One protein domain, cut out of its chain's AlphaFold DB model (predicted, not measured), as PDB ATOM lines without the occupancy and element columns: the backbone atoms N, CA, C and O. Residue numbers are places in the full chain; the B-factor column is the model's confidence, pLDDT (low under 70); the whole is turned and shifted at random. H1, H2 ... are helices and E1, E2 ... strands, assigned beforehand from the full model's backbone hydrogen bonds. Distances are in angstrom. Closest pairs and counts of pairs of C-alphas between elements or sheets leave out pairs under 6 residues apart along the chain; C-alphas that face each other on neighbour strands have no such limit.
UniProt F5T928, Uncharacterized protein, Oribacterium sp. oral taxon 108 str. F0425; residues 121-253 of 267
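AT A GLANCE: This is residues 121 to 253 of the 267 residues of an uncharacterized protein of Oribacterium sp. oral taxon 108 str. F0425 (UniProt F5T928). Helix H1 lies in the core, packed on one face of a small three-strand sheet, E5 E6 E7, while H4, with the short H3 on it, packs on H1 on the side away from that sheet. A second small sheet, E1 E2 E3 E4, lies beyond edge strand E7, and H2 lies near the beginning of H1. The printed part has 133 residues with seven named strands, then four named helices: E1 E2 E3 E4 E5 E6 E7 H1 H2 H3 H4. Both sheets are antiparallel, and the class is mixed, helices and strands. It is compact, with a radius of gyration of the C-alphas of 14.5 A and spans of 43 by 38 by 28 A.

IN THESE COORDINATES: E1, residues 121 to 125, begins at C-alpha 121 (153.592, 189.113, 232.118). E2 is residues 129 to 134, 15.7 A long; E3 is 137 to 139 and E4 is 144 to 146. E5, residues 152 to 157, measures 16.3 A; E6, 162 to 167, measures 16.1 A; E7 is 181 to 184. H1, residues 189 to 201, runs 17.3 A from C-alpha 189 (158.424, 190.883, 224.817). H2 is 219 to 225 and H3 is 228 to 231. H4, residues 241 to 251, 15.4 A long, ends at C-alpha 251 (155.402, 191.082, 206.914).

HOW THE PARTS SIT: E1 E2 E3 E4 and E5 E6 E7 are meanders, each strand the antiparallel neighbour of the one before. Within hydrogen-bond range are N 122 and O 131 of E1 and E2, 2.8 A, N 134 and O 137 of E2 and E3, 3.0 A, and N 138 and O 145 of E3 and E4, 2.8 A. So are N 154 and O 165 of E5 and E6, 2.9 A, and N 164 and O 183 of E6 and E7, 2.9 A. Between the sheets, the closest C-alphas of E1 and E7 are those of Thr 125 and Pro 184, 6.5 A. H1 is on the sheet E5 E6 E7, in two layers, a helix on one face of a sheet, at a height over the sheet of 9.2 A. With residues 194 to 199 alone H1 touches H4, closest at the C-alphas of Arg 198 and Trp 242, 5.6 A, at a steep tilt of 43 degrees, opposite ways. H3 touches H4, closest at the C-alphas of Ala 228 and Tyr 247, 4.7 A. H2 is close to H1 but not clearly touching, with the C-alphas of Leu 190 and Tyr 225 closest at 7.3 A. In H1, H2 and H4 every O i to N i+4 pair is within hydrogen-bond range; H3 is too short for such a pair.

THE WHOLE: The C-alphas farthest apart are those of Phe 175 and Asp 235, 47.4 A. The printed part has no cut. The links E6 to E7 and H1 to H2 are long. Mean pLDDT of the printed part is 92.9; residues 159 to 160 and 174 to 175 are under 70.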
ATOM      1  N   ASP A 121     152.306 189.754 231.855       96.06
ATOM      2  CA  ASP A 121     153.592 189.113 232.118       96.06
ATOM      3  C   ASP A 121     154.506 189.244 230.889       96.06
ATOM      4  O   ASP A 121     154.110 188.918 229.767       96.06
ATOM      5  N   LEU A 122     155.748 189.675 231.109       96.69
ATOM      6  CA  LEU A 122     156.813 189.734 230.101       96.69
ATOM      7  C   LEU A 122     157.795 188.559 230.220       96.69
ATOM      8  O   LEU A 122     158.612 188.331 229.332       96.69
ATOM      9  N   GLY A 123     157.721 187.780 231.299       94.62
ATOM     10  CA  GLY A 123     158.494 186.555 231.476       94.62
ATOM     11  C   GLY A 123     159.444 186.632 232.661       94.62
ATOM     12  O   GLY A 123     159.107 187.191 233.700       94.62
ATOM     13  N   PHE A 124     160.610 185.996 232.537       93.75
ATOM     14  CA  PHE A 124     161.540 185.839 233.649       93.75
ATOM     15  C   PHE A 124     162.996 185.939 233.207       93.75
ATOM     16  O   PHE A 124     163.381 185.379 232.181       93.75
ATOM     17  N   THR A 125     163.831 186.575 234.029       93.06
ATOM     18  CA  THR A 125     165.291 186.423 233.960       93.06
ATOM     19  C   THR A 125     165.865 186.169 235.350       93.06
ATOM     20  O   THR A 125     165.274 186.530 236.364       93.06
ATOM     21  N   LEU A 126     167.064 185.585 235.432       90.88
ATOM     22  CA  LEU A 126     167.724 185.374 236.728       90.88
ATOM     23  C   LEU A 126     167.960 186.686 237.495       90.88
ATOM     24  O   LEU A 126     167.903 186.683 238.730       90.88
ATOM     25  N   GLY A 127     168.225 187.773 236.757       90.50
ATOM     26  CA  GLY A 127     168.529 189.098 237.289       90.50
ATOM     27  C   GLY A 127     167.300 189.856 237.780       90.50
ATOM     28  O   GLY A 127     167.344 190.388 238.887       90.50
ATOM     29  N   GLU A 128     166.224 189.859 236.992       95.56
ATOM     30  CA  GLU A 128     164.997 190.620 237.273       95.56
ATOM     31  C   GLU A 128     163.892 189.792 237.929       95.56
ATOM     32  O   GLU A 128     162.897 190.352 238.366       95.56
ATOM     33  N   LYS A 129     164.056 188.470 238.033       95.06
ATOM     34  CA  LYS A 129     162.985 187.544 238.430       95.06
ATOM     35  C   LYS A 129     161.800 187.653 237.473       95.06
ATOM     36  O   LYS A 129     162.032 187.672 236.266       95.06
ATOM     37  N   ASP A 130     160.572 187.621 237.983       95.56
ATOM     38  CA  ASP A 130     159.376 187.835 237.173       95.56
ATOM     39  C   ASP A 130     159.330 189.291 236.697       95.56
ATOM     40  O   ASP A 130     159.609 190.213 237.464       95.56
ATOM     41  N   ILE A 131     158.995 189.478 235.424       98.00
ATOM     42  CA  ILE A 131     158.941 190.782 234.770       98.00
ATOM     43  C   ILE A 131     157.529 190.996 234.248       98.00
ATOM     44  O   ILE A 131     156.973 190.115 233.589       98.00
ATOM     45  N   THR A 132     156.970 192.172 234.505       98.00
ATOM     46  CA  THR A 132     155.622 192.563 234.072       98.00
ATOM     47  C   THR A 132     155.656 193.909 233.356       98.00
ATOM     48  O   THR A 132     156.581 194.699 233.548       98.00
ATOM     49  N   LEU A 133     154.665 194.155 232.505       98.56
ATOM     50  CA  LEU A 133     154.310 195.479 232.011       98.56
ATOM     51  C   LEU A 133     153.032 195.900 232.731       98.56
ATOM     52  O   LEU A 133     152.076 195.124 232.754       98.56
ATOM     53  N   LYS A 134     153.035 197.092 233.323       98.06
ATOM     54  CA  LYS A 134     151.865 197.692 233.967       98.06
ATOM     55  C   LYS A 134     152.004 199.210 233.978       98.06
ATOM     56  O   LYS A 134     153.099 199.702 234.229       98.06
ATOM     57  N   ASP A 135     150.922 199.939 233.706       97.00
ATOM     58  CA  ASP A 135     150.893 201.413 233.717       97.00
ATOM     59  C   ASP A 135     152.035 202.048 232.889       97.00
ATOM     60  O   ASP A 135     152.678 203.016 233.294       97.00
ATOM     61  N   GLY A 136     152.358 201.438 231.740       97.69
ATOM     62  CA  GLY A 136     153.429 201.893 230.850       97.69
ATOM     63  C   GLY A 136     154.841 201.682 231.406       97.69
ATOM     64  O   GLY A 136     155.799 202.248 230.874       97.69
ATOM     65  N   MET A 137     154.993 200.870 232.455       98.38
ATOM     66  CA  MET A 137     156.255 200.558 233.123       98.38
ATOM     67  C   MET A 137     156.603 199.079 232.976       98.38
ATOM     68  O   MET A 137     155.810 198.199 233.306       98.38
ATOM     69  N   ILE A 138     157.826 198.796 232.537       98.50
ATOM     70  CA  ILE A 138     158.432 197.467 232.624       98.50
ATOM     71  C   ILE A 138     159.010 197.320 234.029       98.50
ATOM     72  O   ILE A 138     159.920 198.061 234.402       98.50
ATOM     73  N   ILE A 139     158.488 196.372 234.801       98.56
ATOM     74  CA  ILE A 139     158.792 196.194 236.221       98.56
ATOM     75  C   ILE A 139     159.427 194.820 236.420       98.56
ATOM     76  O   ILE A 139     158.790 193.795 236.177       98.56
ATOM     77  N   GLY A 140     160.678 194.812 236.873       97.94
ATOM     78  CA  GLY A 140     161.377 193.647 237.406       97.94
ATOM     79  C   GLY A 140     161.743 193.851 238.878       97.94
ATOM     80  O   GLY A 140     161.500 194.903 239.468       97.94
ATOM     81  N   ALA A 141     162.366 192.846 239.489       97.25
ATOM     82  CA  ALA A 141     162.773 192.894 240.892       97.25
ATOM     83  C   ALA A 141     163.845 193.956 241.190       97.25
ATOM     84  O   ALA A 141     163.961 194.381 242.339       97.25
ATOM     85  N   LYS A 142     164.659 194.350 240.198       96.25
ATOM     86  CA  LYS A 142     165.743 195.329 240.386       96.25
ATOM     87  C   LYS A 142     165.464 196.658 239.707       96.25
ATOM     88  O   LYS A 142     165.833 197.693 240.255       96.25
ATOM     89  N   HIS A 143     164.846 196.624 238.530       97.94
ATOM     90  CA  HIS A 143     164.650 197.813 237.710       97.94
ATOM     91  C   HIS A 143     163.176 198.047 237.383       97.94
ATOM     92  O   HIS A 143     162.394 197.112 237.213       97.94
ATOM     93  N   GLN A 144     162.826 199.326 237.250       98.00
ATOM     94  CA  GLN A 144     161.554 199.783 236.703       98.00
ATOM     95  C   GLN A 144     161.845 200.804 235.610       98.00
ATOM     96  O   GLN A 144     162.518 201.805 235.859       98.00
ATOM     97  N   ILE A 145     161.376 200.535 234.395       98.12
ATOM     98  CA  ILE A 145     161.677 201.341 233.213       98.12
ATOM     99  C   ILE A 145     160.375 201.800 232.550       98.12
ATOM    100  O   ILE A 145     159.590 200.948 232.132       98.12
ATOM    101  N   PRO A 146     160.160 203.117 232.372       98.25
ATOM    102  CA  PRO A 146     159.060 203.611 231.555       98.25
ATOM    103  C   PRO A 146     159.246 203.209 230.093       98.25
ATOM    104  O   PRO A 146     160.295 203.462 229.495       98.25
ATOM    105  N   LEU A 147     158.208 202.636 229.487       97.88
ATOM    106  CA  LEU A 147     158.236 202.145 228.111       97.88
ATOM    107  C   LEU A 147     158.576 203.265 227.115       97.88
ATOM    108  O   LEU A 147     159.366 203.059 226.198       97.88
ATOM    109  N   HIS A 148     158.047 204.476 227.326       97.38
ATOM    110  CA  HIS A 148     158.318 205.661 226.497       97.38
ATOM    111  C   HIS A 148     159.758 206.198 226.625       97.38
ATOM    112  O   HIS A 148     160.232 206.941 225.763       97.38
ATOM    113  N   ALA A 149     160.467 205.849 227.704       98.06
ATOM    114  CA  ALA A 149     161.831 206.309 227.948       98.06
ATOM    115  C   ALA A 149     162.877 205.468 227.199       98.06
ATOM    116  O   ALA A 149     164.027 205.892 227.075       98.06
ATOM    117  N   ILE A 150     162.496 204.297 226.676       98.31
ATOM    118  CA  ILE A 150     163.402 203.414 225.939       98.31
ATOM    119  C   ILE A 150     163.837 204.088 224.634       98.31
ATOM    120  O   ILE A 150     163.007 204.473 223.808       98.31
ATOM    121  N   LYS A 151     165.157 204.199 224.446       97.88
ATOM    122  CA  LYS A 151     165.797 204.826 223.277       97.88
ATOM    123  C   LYS A 151     166.472 203.829 222.349       97.88
ATOM    124  O   LYS A 151     166.659 204.128 221.175       97.88
ATOM    125  N   ARG A 152     166.874 202.659 222.852       97.19
ATOM    126  CA  ARG A 152     167.392 201.558 222.030       97.19
ATOM    127  C   ARG A 152     166.972 200.221 222.618       97.19
ATOM    128  O   ARG A 152     166.962 200.049 223.834       97.19
ATOM    129  N   CYS A 153     166.735 199.256 221.743       97.50
ATOM    130  CA  CYS A 153     166.615 197.854 222.107       97.50
ATOM    131  C   CYS A 153     167.453 197.027 221.140       97.50
ATOM    132  O   CYS A 153     167.305 197.167 219.928       97.50
ATOM    133  N   LYS A 154     168.330 196.176 221.671       95.50
ATOM    134  CA  LYS A 154     169.176 195.279 220.879       95.50
ATOM    135  C   LYS A 154     168.833 193.838 221.199       95.50
ATOM    136  O   LYS A 154     168.888 193.439 222.360       95.50
ATOM    137  N   CYS A 155     168.546 193.055 220.173       94.25
ATOM    138  CA  CYS A 155     168.462 191.615 220.294       94.25
ATOM    139  C   CYS A 155     169.880 191.035 220.315       94.25
ATOM    140  O   CYS A 155     170.662 191.248 219.389       94.25
ATOM    141  N   VAL A 156     170.234 190.337 221.393       88.62
ATOM    142  CA  VAL A 156     171.550 189.715 221.562       88.62
ATOM    143  C   VAL A 156     171.357 188.243 221.884       88.62
ATOM    144  O   VAL A 156     170.799 187.911 222.927       88.62
ATOM    145  N   SER A 157     171.852 187.373 221.008       81.12
ATOM    146  CA  SER A 157     171.904 185.924 221.202       81.12
ATOM    147  C   SER A 157     173.362 185.468 221.201       81.12
ATOM    148  O   SER A 157     174.172 186.009 220.453       81.12
ATOM    149  N   ASN A 158     173.717 184.499 222.042       70.38
ATOM    150  CA  ASN A 158     175.042 183.867 222.052       70.38
ATOM    151  C   ASN A 158     174.956 182.353 221.797       70.38
ATOM    152  O   ASN A 158     175.702 181.570 222.382       70.38
ATOM    153  N   GLY A 159     173.983 181.931 220.986       63.84
ATOM    154  CA  GLY A 159     173.717 180.527 220.672       63.84
ATOM    155  C   GLY A 159     172.892 179.821 221.750       63.84
ATOM    156  O   GLY A 159     171.859 179.249 221.433       63.84
ATOM    157  N   THR A 160     173.290 179.890 223.022       66.25
ATOM    158  CA  THR A 160     172.568 179.208 224.118       66.25
ATOM    159  C   THR A 160     171.543 180.102 224.810       66.25
ATOM    160  O   THR A 160     170.495 179.624 225.235       66.25
ATOM    161  N   LEU A 161     171.832 181.397 224.951       72.12
ATOM    162  CA  LEU A 161     170.976 182.357 225.645       72.12
ATOM    163  C   LEU A 161     170.745 183.588 224.769       72.12
ATOM    164  O   LEU A 161     171.658 184.095 224.117       72.12
ATOM    165  N   GLY A 162     169.514 184.090 224.791       85.81
ATOM    166  CA  GLY A 162     169.117 185.295 224.077       85.81
ATOM    167  C   GLY A 162     168.413 186.283 224.997       85.81
ATOM    168  O   GLY A 162     167.606 185.887 225.836       85.81
ATOM    169  N   TYR A 163     168.719 187.569 224.834       92.69
ATOM    170  CA  TYR A 163     168.103 188.660 225.583       92.69
ATOM    171  C   TYR A 163     167.786 189.846 224.674       92.69
ATOM    172  O   TYR A 163     168.531 190.156 223.740       92.69
ATOM    173  N   LEU A 164     166.720 190.564 225.019       96.06
ATOM    174  CA  LEU A 164     166.495 191.928 224.560       96.06
ATOM    175  C   LEU A 164     167.168 192.878 225.555       96.06
ATOM    176  O   LEU A 164     166.796 192.952 226.727       96.06
ATOM    177  N   CYS A 165     168.201 193.568 225.092       95.81
ATOM    178  CA  CYS A 165     168.958 194.554 225.851       95.81
ATOM    179  C   CYS A 165     168.311 195.932 225.666       95.81
ATOM    180  O   CYS A 165     168.359 196.487 224.567       95.81
ATOM    181  N   VAL A 166     167.724 196.471 226.734       97.62
ATOM    182  CA  VAL A 166     167.011 197.757 226.765       97.62
ATOM    183  C   VAL A 166     167.954 198.868 227.216       97.62
ATOM    184  O   VAL A 166     168.711 198.686 228.170       97.62
ATOM    185  N   TYR A 167     167.895 200.020 226.543       97.56
ATOM    186  CA  TYR A 167     168.716 201.190 226.848       97.56
ATOM    187  C   TYR A 167     167.881 202.476 226.881       97.56
ATOM    188  O   TYR A 167     167.117 202.760 225.954       97.56
ATOM    189  N   LEU A 168     168.108 203.299 227.901       96.81
ATOM    190  CA  LEU A 168     167.497 204.620 228.095       96.81
ATOM    191  C   LEU A 168     168.297 205.751 227.438       96.81
ATOM    192  O   LEU A 168     167.823 206.876 227.315       96.81
ATOM    193  N   LYS A 169     169.523 205.458 227.003       94.31
ATOM    194  CA  LYS A 169     170.397 206.404 226.300       94.31
ATOM    195  C   LYS A 169     170.386 206.132 224.804       94.31
ATOM    196  O   LYS A 169     170.467 204.978 224.384       94.31
ATOM    197  N   GLU A 170     170.393 207.193 224.003       91.69
ATOM    198  CA  GLU A 170     170.443 207.111 222.535       91.69
ATOM    199  C   GLU A 170     171.752 206.517 222.002       91.69
ATOM    200  O   GLU A 170     171.780 205.949 220.914       91.69
ATOM    201  N   LYS A 171     172.849 206.626 222.760       88.38
ATOM    202  CA  LYS A 171     174.173 206.104 222.392       88.38
ATOM    203  C   LYS A 171     174.844 205.437 223.590       88.38
ATOM    204  O   LYS A 171     174.558 205.774 224.739       88.38
ATOM    205  N   GLY A 172     175.717 204.474 223.303       81.81
ATOM    206  CA  GLY A 172     176.539 203.805 224.312       81.81
ATOM    207  C   GLY A 172     177.695 204.676 224.801       81.81
ATOM    208  O   GLY A 172     178.066 205.654 224.152       81.81
ATOM    209  N   GLY A 173     178.261 204.316 225.955       72.69
ATOM    210  CA  GLY A 173     179.483 204.934 226.469       72.69
ATOM    211  C   GLY A 173     180.728 204.520 225.675       72.69
ATOM    212  O   GLY A 173     180.713 203.523 224.959       72.69
ATOM    213  N   PHE A 174     181.819 205.272 225.841       66.31
ATOM    214  CA  PHE A 174     183.062 205.118 225.066       66.31
ATOM    215  C   PHE A 174     183.766 203.756 225.256       66.31
ATOM    216  O   PHE A 174     184.523 203.341 224.385       66.31
ATOM    217  N   PHE A 175     183.509 203.050 226.367       68.94
ATOM    218  CA  PHE A 175     184.195 201.792 226.707       68.94
ATOM    219  C   PHE A 175     183.265 200.579 226.864       68.94
ATOM    220  O   PHE A 175     183.638 199.481 226.462       68.94
ATOM    221  N   ILE A 176     182.060 200.736 227.430       77.62
ATOM    222  CA  ILE A 176     181.100 199.634 227.614       77.62
ATOM    223  C   ILE A 176     179.670 200.162 227.415       77.62
ATOM    224  O   ILE A 176     179.256 201.123 228.061       77.62
ATOM    225  N   ASP A 177     178.901 199.516 226.533       87.50
ATOM    226  CA  ASP A 177     177.477 199.800 226.281       87.50
ATOM    227  C   ASP A 177     176.594 198.803 227.057       87.50
ATOM    228  O   ASP A 177     176.044 197.854 226.487       87.50
ATOM    229  N   MET A 178     176.520 198.974 228.384       91.06
ATOM    230  CA  MET A 178     175.701 198.123 229.259       91.06
ATOM    231  C   MET A 178     174.208 198.455 229.122       91.06
ATOM    232  O   MET A 178     173.867 199.638 229.114       91.06
ATOM    233  N   PRO A 179     173.321 197.448 229.024       94.38
ATOM    234  CA  PRO A 179     171.881 197.686 229.035       94.38
ATOM    235  C   PRO A 179     171.398 198.107 230.425       94.38
ATOM    236  O   PRO A 179     171.892 197.594 231.428       94.38
ATOM    237  N   ASP A 180     170.388 198.975 230.457       96.12
ATOM    238  CA  ASP A 180     169.677 199.365 231.678       96.12
ATOM    239  C   ASP A 180     168.808 198.208 232.205       96.12
ATOM    240  O   ASP A 180     168.641 198.052 233.410       96.12
ATOM    241  N   MET A 181     168.295 197.348 231.313       96.88
ATOM    242  CA  MET A 181     167.577 196.121 231.676       96.88
ATOM    243  C   MET A 181     167.708 195.054 230.583       96.88
ATOM    244  O   MET A 181     167.858 195.363 229.399       96.88
ATOM    245  N   LYS A 182     167.644 193.776 230.974       95.88
ATOM    246  CA  LYS A 182     167.576 192.639 230.045       95.88
ATOM    247  C   LYS A 182     166.230 191.945 230.174       95.88
ATOM    248  O   LYS A 182     165.861 191.526 231.269       95.88
ATOM    249  N   LEU A 183     165.548 191.773 229.049       96.75
ATOM    250  CA  LEU A 183     164.294 191.034 228.956       96.75
ATOM    251  C   LEU A 183     164.513 189.704 228.227       96.75
ATOM    252  O   LEU A 183     165.424 189.608 227.396       96.75
ATOM    253  N   PRO A 184     163.709 188.670 228.523       94.88
ATOM    254  CA  PRO A 184     163.746 187.438 227.750       94.88
ATOM    255  C   PRO A 184     163.285 187.703 226.313       94.88
ATOM    256  O   PRO A 184     162.501 188.618 226.060       94.88
ATOM    257  N   ILE A 185     163.757 186.890 225.373       94.56
ATOM    258  CA  ILE A 185     163.217 186.837 224.011       94.56
ATOM    259  C   ILE A 185     162.062 185.839 224.023       94.56
ATOM    260  O   ILE A 185     162.302 184.653 224.241       94.56
ATOM    261  N   ASN A 186     160.833 186.315 223.838       95.50
ATOM    262  CA  ASN A 186     159.647 185.464 223.817       95.50
ATOM    263  C   ASN A 186     158.507 186.094 222.998       95.50
ATOM    264  O   ASN A 186     158.652 187.171 222.412       95.50
ATOM    265  N   GLU A 187     157.370 185.406 222.979       96.50
ATOM    266  CA  GLU A 187     156.164 185.737 222.227       96.50
ATOM    267  C   GLU A 187     155.502 187.061 222.637       96.50
ATOM    268  O   GLU A 187     154.748 187.620 221.850       96.50
ATOM    269  N   VAL A 188     155.796 187.600 223.826       97.75
ATOM    270  CA  VAL A 188     155.195 188.847 224.338       97.75
ATOM    271  C   VAL A 188     156.181 190.013 224.296       97.75
ATOM    272  O   VAL A 188     155.835 191.111 223.861       97.75
ATOM    273  N   THR A 189     157.427 189.805 224.726       98.06
ATOM    274  CA  THR A 189     158.424 190.883 224.817       98.06
ATOM    275  C   THR A 189     158.790 191.444 223.456       98.06
ATOM    276  O   THR A 189     158.999 192.650 223.340       98.06
ATOM    277  N   LEU A 190     158.851 190.596 222.428       97.81
ATOM    278  CA  LEU A 190     159.174 191.013 221.067       97.81
ATOM    279  C   LEU A 190     158.138 191.980 220.482       97.81
ATOM    280  O   LEU A 190     158.545 193.086 220.128       97.81
ATOM    281  N   PRO A 191     156.833 191.649 220.402       98.12
ATOM    282  CA  PRO A 191     155.848 192.589 219.874       98.12
ATOM    283  C   PRO A 191     155.728 193.861 220.721       98.12
ATOM    284  O   PRO A 191     155.661 194.951 220.153       98.12
ATOM    285  N   VAL A 192     155.785 193.760 222.058       98.62
ATOM    286  CA  VAL A 192     155.755 194.939 222.946       98.62
ATOM    287  C   VAL A 192     156.937 195.868 222.676       98.62
ATOM    288  O   VAL A 192     156.742 197.071 222.493       98.62
ATOM    289  N   LEU A 193     158.165 195.338 222.632       98.62
ATOM    290  CA  LEU A 193     159.344 196.171 222.405       98.62
ATOM    291  C   LEU A 193     159.470 196.643 220.957       98.62
ATOM    292  O   LEU A 193     159.946 197.755 220.760       98.62
ATOM    293  N   GLU A 194     159.033 195.881 219.952       98.56
ATOM    294  CA  GLU A 194     159.005 196.375 218.568       98.56
ATOM    295  C   GLU A 194     158.028 197.550 218.449       98.56
ATOM    296  O   GLU A 194     158.406 198.590 217.907       98.56
ATOM    297  N   ALA A 195     156.827 197.442 219.030       98.31
ATOM    298  CA  ALA A 195     155.846 198.527 219.045       98.31
ATOM    299  C   ALA A 195     156.386 199.765 219.781       98.31
ATOM    300  O   ALA A 195     156.387 200.867 219.233       98.31
ATOM    301  N   ALA A 196     156.919 199.580 220.993       98.38
ATOM    302  CA  ALA A 196     157.489 200.663 221.789       98.38
ATOM    303  C   ALA A 196     158.664 201.350 221.085       98.38
ATOM    304  O   ALA A 196     158.712 202.574 221.011       98.38
ATOM    305  N   MET A 197     159.601 200.579 220.528       98.38
ATOM    306  CA  MET A 197     160.759 201.127 219.822       98.38
ATOM    307  C   MET A 197     160.335 201.937 218.600       98.38
ATOM    308  O   MET A 197     160.798 203.072 218.430       98.38
ATOM    309  N   ARG A 198     159.424 201.385 217.787       98.00
ATOM    310  CA  ARG A 198     158.907 202.046 216.586       98.00
ATOM    311  C   ARG A 198     158.188 203.337 216.926       98.00
ATOM    312  O   ARG A 198     158.475 204.355 216.301       98.00
ATOM    313  N   ARG A 199     157.339 203.317 217.954       97.75
ATOM    314  CA  ARG A 199     156.660 204.508 218.469       97.75
ATOM    315  C   ARG A 199     157.649 205.560 218.973       97.75
ATOM    316  O   ARG A 199     157.549 206.723 218.608       97.75
ATOM    317  N   ASN A 200     158.617 205.159 219.795       97.81
ATOM    318  CA  ASN A 200     159.496 206.099 220.493       97.81
ATOM    319  C   ASN A 200     160.593 206.691 219.599       97.81
ATOM    320  O   ASN A 200     161.087 207.782 219.876       97.81
ATOM    321  N   THR A 201     161.050 205.940 218.595       96.50
ATOM    322  CA  THR A 201     162.282 206.268 217.857       96.50
ATOM    323  C   THR A 201     162.139 206.202 216.341       96.50
ATOM    324  O   THR A 201     163.088 206.533 215.634       96.50
ATOM    325  N   GLY A 202     161.015 205.702 215.819       96.00
ATOM    326  CA  GLY A 202     160.847 205.348 214.404       96.00
ATOM    327  C   GLY A 202     161.609 204.084 213.980       96.00
ATOM    328  O   GLY A 202     161.264 203.447 212.982       96.00
ATOM    329  N   ASN A 203     162.607 203.659 214.755       93.62
ATOM    330  CA  ASN A 203     163.367 202.431 214.547       93.62
ATOM    331  C   ASN A 203     162.754 201.297 215.367       93.62
ATOM    332  O   ASN A 203     162.209 201.534 216.435       93.62
ATOM    333  N   GLY A 204     162.832 200.059 214.890       95.31
ATOM    334  CA  GLY A 204     162.427 198.912 215.704       95.31
ATOM    335  C   GLY A 204     163.582 198.363 216.539       95.31
ATOM    336  O   GLY A 204     164.632 198.994 216.673       95.31
ATOM    337  N   ILE A 205     163.414 197.153 217.064       97.81
ATOM    338  CA  ILE A 205     164.492 196.422 217.733       97.81
ATOM    339  C   ILE A 205     165.643 196.213 216.737       97.81
ATOM    340  O   ILE A 205     165.429 195.882 215.565       97.81
ATOM    341  N   ASP A 206     166.872 196.405 217.204       95.94
ATOM    342  CA  ASP A 206     168.087 196.124 216.451       95.94
ATOM    343  C   ASP A 206     168.394 194.619 216.499       95.94
ATOM    344  O   ASP A 206     168.773 194.083 217.544       95.94
ATOM    345  N   PHE A 207     168.228 193.943 215.360       94.00
ATOM    346  CA  PHE A 207     168.557 192.524 215.175       94.00
ATOM    347  C   PHE A 207     169.879 192.314 214.428       94.00
ATOM    348  O   PHE A 207     170.183 191.187 214.058       94.00
ATOM    349  N   SER A 208     170.686 193.358 214.207       90.81
ATOM    350  CA  SER A 208     171.923 193.275 213.411       90.81
ATOM    351  C   SER A 208     173.002 192.369 214.010       90.81
ATOM    352  O   SER A 208     173.983 192.053 213.343       90.81
ATOM    353  N   ARG A 209     172.850 191.949 215.270       84.56
ATOM    354  CA  ARG A 209     173.787 191.041 215.929       84.56
ATOM    355  C   ARG A 209     173.391 189.590 215.709       84.56
ATOM    356  O   ARG A 209     172.304 189.167 216.093       84.56
ATOM    357  N   GLY A 210     174.317 188.841 215.131       77.31
ATOM    358  CA  GLY A 210     174.278 187.393 215.024       77.31
ATOM    359  C   GLY A 210     174.406 186.658 216.357       77.31
ATOM    360  O   GLY A 210     174.535 187.271 217.415       77.31
ATOM    361  N   ASN A 211     174.420 185.325 216.297       74.38
ATOM    362  CA  ASN A 211     174.561 184.465 217.480       74.38
ATOM    363  C   ASN A 211     176.024 184.260 217.933       74.38
ATOM    364  O   ASN A 211     176.270 183.519 218.881       74.38
ATOM    365  N   GLY A 212     176.987 184.893 217.252       70.56
ATOM    366  CA  GLY A 212     178.423 184.739 217.514       70.56
ATOM    367  C   GLY A 212     179.043 183.458 216.946       70.56
ATOM    368  O   GLY A 212     180.231 183.234 217.159       70.56
ATOM    369  N   PHE A 213     178.266 182.649 216.220       74.62
ATOM    370  CA  PHE A 213     178.707 181.423 215.562       74.62
ATOM    371  C   PHE A 213     178.445 181.514 214.053       74.62
ATOM    372  O   PHE A 213     179.255 182.063 213.311       74.62
ATOM    373  N   ASP A 214     177.309 181.003 213.594       76.56
ATOM    374  CA  ASP A 214     176.955 180.813 212.187       76.56
ATOM    375  C   ASP A 214     175.935 181.841 211.669       76.56
ATOM    376  O   ASP A 214     175.910 182.145 210.475       76.56
ATOM    377  N   GLN A 215     175.112 182.412 212.551       78.44
ATOM    378  CA  GLN A 215     174.089 183.389 212.178       78.44
ATOM    379  C   GLN A 215     174.689 184.792 212.176       78.44
ATOM    380  O   GLN A 215     175.233 185.229 213.191       78.44
ATOM    381  N   LYS A 216     174.567 185.514 211.055       84.19
ATOM    382  CA  LYS A 216     175.089 186.888 210.902       84.19
ATOM    383  C   LYS A 216     174.247 187.932 211.627       84.19
ATOM    384  O   LYS A 216     174.792 188.912 212.126       84.19
ATOM    385  N   ASP A 217     172.946 187.693 211.711       89.25
ATOM    386  CA  ASP A 217     171.969 188.547 212.375       89.25
ATOM    387  C   ASP A 217     170.940 187.692 213.135       89.25
ATOM    388  O   ASP A 217     170.933 186.462 213.054       89.25
ATOM    389  N   SER A 218     170.101 188.349 213.930       89.75
ATOM    390  CA  SER A 218     169.039 187.721 214.720       89.75
ATOM    391  C   SER A 218     167.671 187.769 214.024       89.75
ATOM    392  O   SER A 218     166.644 187.616 214.684       89.75
ATOM    393  N   GLY A 219     167.610 187.978 212.704       90.88
ATOM    394  CA  GLY A 219     166.357 188.073 211.946       90.88
ATOM    395  C   GLY A 219     165.484 186.818 212.045       90.88
ATOM    396  O   GLY A 219     164.261 186.917 212.044       90.88
ATOM    397  N   TYR A 220     166.080 185.643 212.258       89.12
ATOM    398  CA  TYR A 220     165.340 184.400 212.511       89.12
ATOM    399  C   TYR A 220     164.424 184.473 213.748       89.12
ATOM    400  O   TYR A 220     163.441 183.742 213.832       89.12
ATOM    401  N   ILE A 221     164.712 185.354 214.711       93.56
ATOM    402  CA  ILE A 221     163.885 185.553 215.911       93.56
ATOM    403  C   ILE A 221     162.568 186.246 215.552       93.56
ATOM    404  O   ILE A 221     161.525 185.905 216.109       93.56
ATOM    405  N   ILE A 222     162.597 187.151 214.567       94.94
ATOM    406  CA  ILE A 222     161.396 187.772 213.995       94.94
ATOM    407  C   ILE A 222     160.511 186.693 213.373       94.94
ATOM    408  O   ILE A 222     159.337 186.582 213.721       94.94
ATOM    409  N   ILE A 223     161.108 185.858 212.517       94.50
ATOM    410  CA  ILE A 223     160.427 184.745 211.846       94.50
ATOM    411  C   ILE A 223     159.746 183.820 212.854       94.50
ATOM    412  O   ILE A 223     158.654 183.334 212.593       94.50
ATOM    413  N   ARG A 224     160.366 183.586 214.006       94.12
ATOM    414  CA  ARG A 224     159.905 182.616 214.999       94.12
ATOM    415  C   ARG A 224     158.783 183.121 215.901       94.12
ATOM    416  O   ARG A 224     157.838 182.388 216.157       94.12
ATOM    417  N   TYR A 225     158.856 184.366 216.361       95.94
ATOM    418  CA  TYR A 225     157.968 184.847 217.426       95.94
ATOM    419  C   TYR A 225     156.969 185.926 217.005       95.94
ATOM    420  O   TYR A 225     155.991 186.137 217.718       95.94
ATOM    421  N   MET A 226     157.206 186.646 215.905       96.12
ATOM    422  CA  MET A 226     156.360 187.783 215.530       96.12
ATOM    423  C   MET A 226     155.380 187.442 214.411       96.12
ATOM    424  O   MET A 226     155.683 186.647 213.518       96.12
ATOM    425  N   ASN A 227     154.215 188.086 214.477       97.50
ATOM    426  CA  ASN A 227     153.197 188.113 213.435       97.50
ATOM    427  C   ASN A 227     152.914 189.579 213.084       97.50
ATOM    428  O   ASN A 227     152.766 190.403 213.989       97.50
ATOM    429  N   ALA A 228     152.855 189.926 211.801       97.56
ATOM    430  CA  ALA A 228     152.662 191.305 211.358       97.56
ATOM    431  C   ALA A 228     151.312 191.877 211.820       97.56
ATOM    432  O   ALA A 228     151.245 193.034 212.238       97.56
ATOM    433  N   ASP A 229     150.266 191.049 211.845       96.31
ATOM    434  CA  ASP A 229     148.904 191.440 212.234       96.31
ATOM    435  C   ASP A 229     148.787 191.974 213.670       96.31
ATOM    436  O   ASP A 229     147.847 192.708 213.979       96.31
ATOM    437  N   PHE A 230     149.774 191.706 214.536       97.50
ATOM    438  CA  PHE A 230     149.842 192.313 215.867       97.50
ATOM    439  C   PHE A 230     149.869 193.843 215.824       97.50
ATOM    440  O   PHE A 230     149.451 194.490 216.780       97.50
ATOM    441  N   PHE A 231     150.343 194.433 214.726       97.75
ATOM    442  CA  PHE A 231     150.446 195.882 214.572       97.75
ATOM    443  C   PHE A 231     149.266 196.499 213.809       97.75
ATOM    444  O   PHE A 231     149.283 197.695 213.541       97.75
ATOM    445  N   ILE A 232     148.236 195.719 213.472       96.44
ATOM    446  CA  ILE A 232     146.981 196.218 212.894       96.44
ATOM    447  C   ILE A 232     145.957 196.358 214.021       96.44
ATOM    448  O   ILE A 232     145.877 195.498 214.897       96.44
ATOM    449  N   SER A 233     145.148 197.417 214.015       95.62
ATOM    450  CA  SER A 233     144.024 197.549 214.950       95.62
ATOM    451  C   SER A 233     142.955 196.479 214.702       95.62
ATOM    452  O   SER A 233     142.903 195.851 213.650       95.62
ATOM    453  N   GLU A 234     142.081 196.258 215.682       92.50
ATOM    454  CA  GLU A 234     140.984 195.282 215.570       92.50
ATOM    455  C   GLU A 234     140.056 195.554 214.370       92.50
ATOM    456  O   GLU A 234     139.625 194.623 213.697       92.50
ATOM    457  N   ASP A 235     139.829 196.827 214.038       92.81
ATOM    458  CA  ASP A 235     139.043 197.269 212.876       92.81
ATOM    459  C   ASP A 235     139.775 197.129 211.522       92.81
ATOM    460  O   ASP A 235     139.240 197.515 210.484       92.81
ATOM    461  N   GLY A 236     140.995 196.580 211.513       93.25
ATOM    462  CA  GLY A 236     141.802 196.396 210.307       93.25
ATOM    463  C   GLY A 236     142.595 197.629 209.869       93.25
ATOM    464  O   GLY A 236     143.208 197.597 208.802       93.25
ATOM    465  N   THR A 237     142.609 198.709 210.658       95.88
ATOM    466  CA  THR A 237     143.296 199.963 210.309       95.88
ATOM    467  C   THR A 237     144.596 200.184 211.089       95.88
ATOM    468  O   THR A 237     144.815 199.632 212.173       95.88
ATOM    469  N   PHE A 238     145.470 201.038 210.550       97.56
ATOM    470  CA  PHE A 238     146.588 201.623 211.292       97.56
ATOM    471  C   PHE A 238     146.154 202.974 211.863       97.56
ATOM    472  O   PHE A 238     145.722 203.849 211.113       97.56
ATOM    473  N   ARG A 239     146.284 203.166 213.179       95.81
ATOM    474  CA  ARG A 239     145.969 204.445 213.841       95.81
ATOM    475  C   ARG A 239     147.128 205.428 213.810       95.81
ATOM    476  O   ARG A 239     146.913 206.633 213.871       95.81
ATOM    477  N   GLU A 240     148.348 204.915 213.705       96.44
ATOM    478  CA  GLU A 240     149.568 205.711 213.690       96.44
ATOM    479  C   GLU A 240     150.566 205.150 212.670       96.44
ATOM    480  O   GLU A 240     150.641 203.941 212.450       96.44
ATOM    481  N   SER A 241     151.382 206.015 212.065       96.88
ATOM    482  CA  SER A 241     152.314 205.630 210.991       96.88
ATOM    483  C   SER A 241     153.382 204.620 211.428       96.88
ATOM    484  O   SER A 241     153.852 203.809 210.625       96.88
ATOM    485  N   TRP A 242     153.762 204.623 212.709       97.62
ATOM    486  CA  TRP A 242     154.720 203.654 213.241       97.62
ATOM    487  C   TRP A 242     154.164 202.222 213.234       97.62
ATOM    488  O   TRP A 242     154.948 201.282 213.100       97.62
ATOM    489  N   GLN A 243     152.839 202.051 213.322       98.00
ATOM    490  CA  GLN A 243     152.176 200.743 213.273       98.00
ATOM    491  C   GLN A 243     152.331 200.116 211.893       98.00
ATOM    492  O   GLN A 243     152.772 198.976 211.769       98.00
ATOM    493  N   GLU A 244     152.070 200.901 210.846       97.75
ATOM    494  CA  GLU A 244     152.270 200.474 209.464       97.75
ATOM    495  C   GLU A 244     153.746 200.133 209.196       97.75
ATOM    496  O   GLU A 244     154.057 199.130 208.551       97.75
ATOM    497  N   SER A 245     154.679 200.928 209.730       97.50
ATOM    498  CA  SER A 245     156.116 200.649 209.615       97.50
ATOM    499  C   SER A 245     156.523 199.337 210.301       97.50
ATOM    500  O   SER A 245     157.325 198.573 209.750       97.50
ATOM    501  N   ALA A 246     155.970 199.057 211.486       97.81
ATOM    502  CA  ALA A 246     156.176 197.800 212.199       97.81
ATOM    503  C   ALA A 246     155.607 196.620 211.396       97.81
ATOM    504  O   ALA A 246     156.351 195.693 211.076       97.81
ATOM    505  N   TYR A 247     154.341 196.718 210.974       98.00
ATOM    506  CA  TYR A 247     153.668 195.731 210.130       98.00
ATOM    507  C   TYR A 247     154.505 195.388 208.893       98.00
ATOM    508  O   TYR A 247     154.881 194.234 208.703       98.00
ATOM    509  N   ARG A 248     154.882 196.393 208.089       97.69
ATOM    510  CA  ARG A 248     155.624 196.185 206.835       97.69
ATOM    511  C   ARG A 248     156.967 195.496 207.061       97.69
ATOM    512  O   ARG A 248     157.367 194.676 206.239       97.69
ATOM    513  N   ARG A 249     157.659 195.805 208.163       96.44
ATOM    514  CA  ARG A 249     158.924 195.142 208.506       96.44
ATOM    515  C   ARG A 249     158.723 193.666 208.816       96.44
ATOM    516  O   ARG A 249     159.514 192.865 208.334       96.44
ATOM    517  N   ILE A 250     157.730 193.320 209.635       97.38
ATOM    518  CA  ILE A 250     157.498 191.923 210.023       97.38
ATOM    519  C   ILE A 250     156.964 191.127 208.831       97.38
ATOM    520  O   ILE A 250     157.510 190.072 208.517       97.38
ATOM    521  N   TYR A 251     156.003 191.693 208.099       96.94
ATOM    522  CA  TYR A 251     155.402 191.082 206.914       96.94
ATOM    523  C   TYR A 251     156.442 190.729 205.840       96.94
ATOM    524  O   TYR A 251     156.354 189.686 205.196       96.94
ATOM    525  N   ALA A 252     157.484 191.553 205.682       96.88
ATOM    526  CA  ALA A 252     158.563 191.308 204.722       96.88
ATOM    527  C   ALA A 252     159.340 189.998 204.964       96.88
ATOM    528  O   ALA A 252     160.003 189.518 204.046       96.88
ATOM    529  N   TYR A 253     159.262 189.407 206.162       95.00
ATOM    530  CA  TYR A 253     159.858 188.097 206.430       95.00
ATOM    531  C   TYR A 253     159.036 186.942 205.842       95.00
ATOM    532  O   TYR A 253     159.601 185.877 205.619       95.00
TER     533      TYR A 253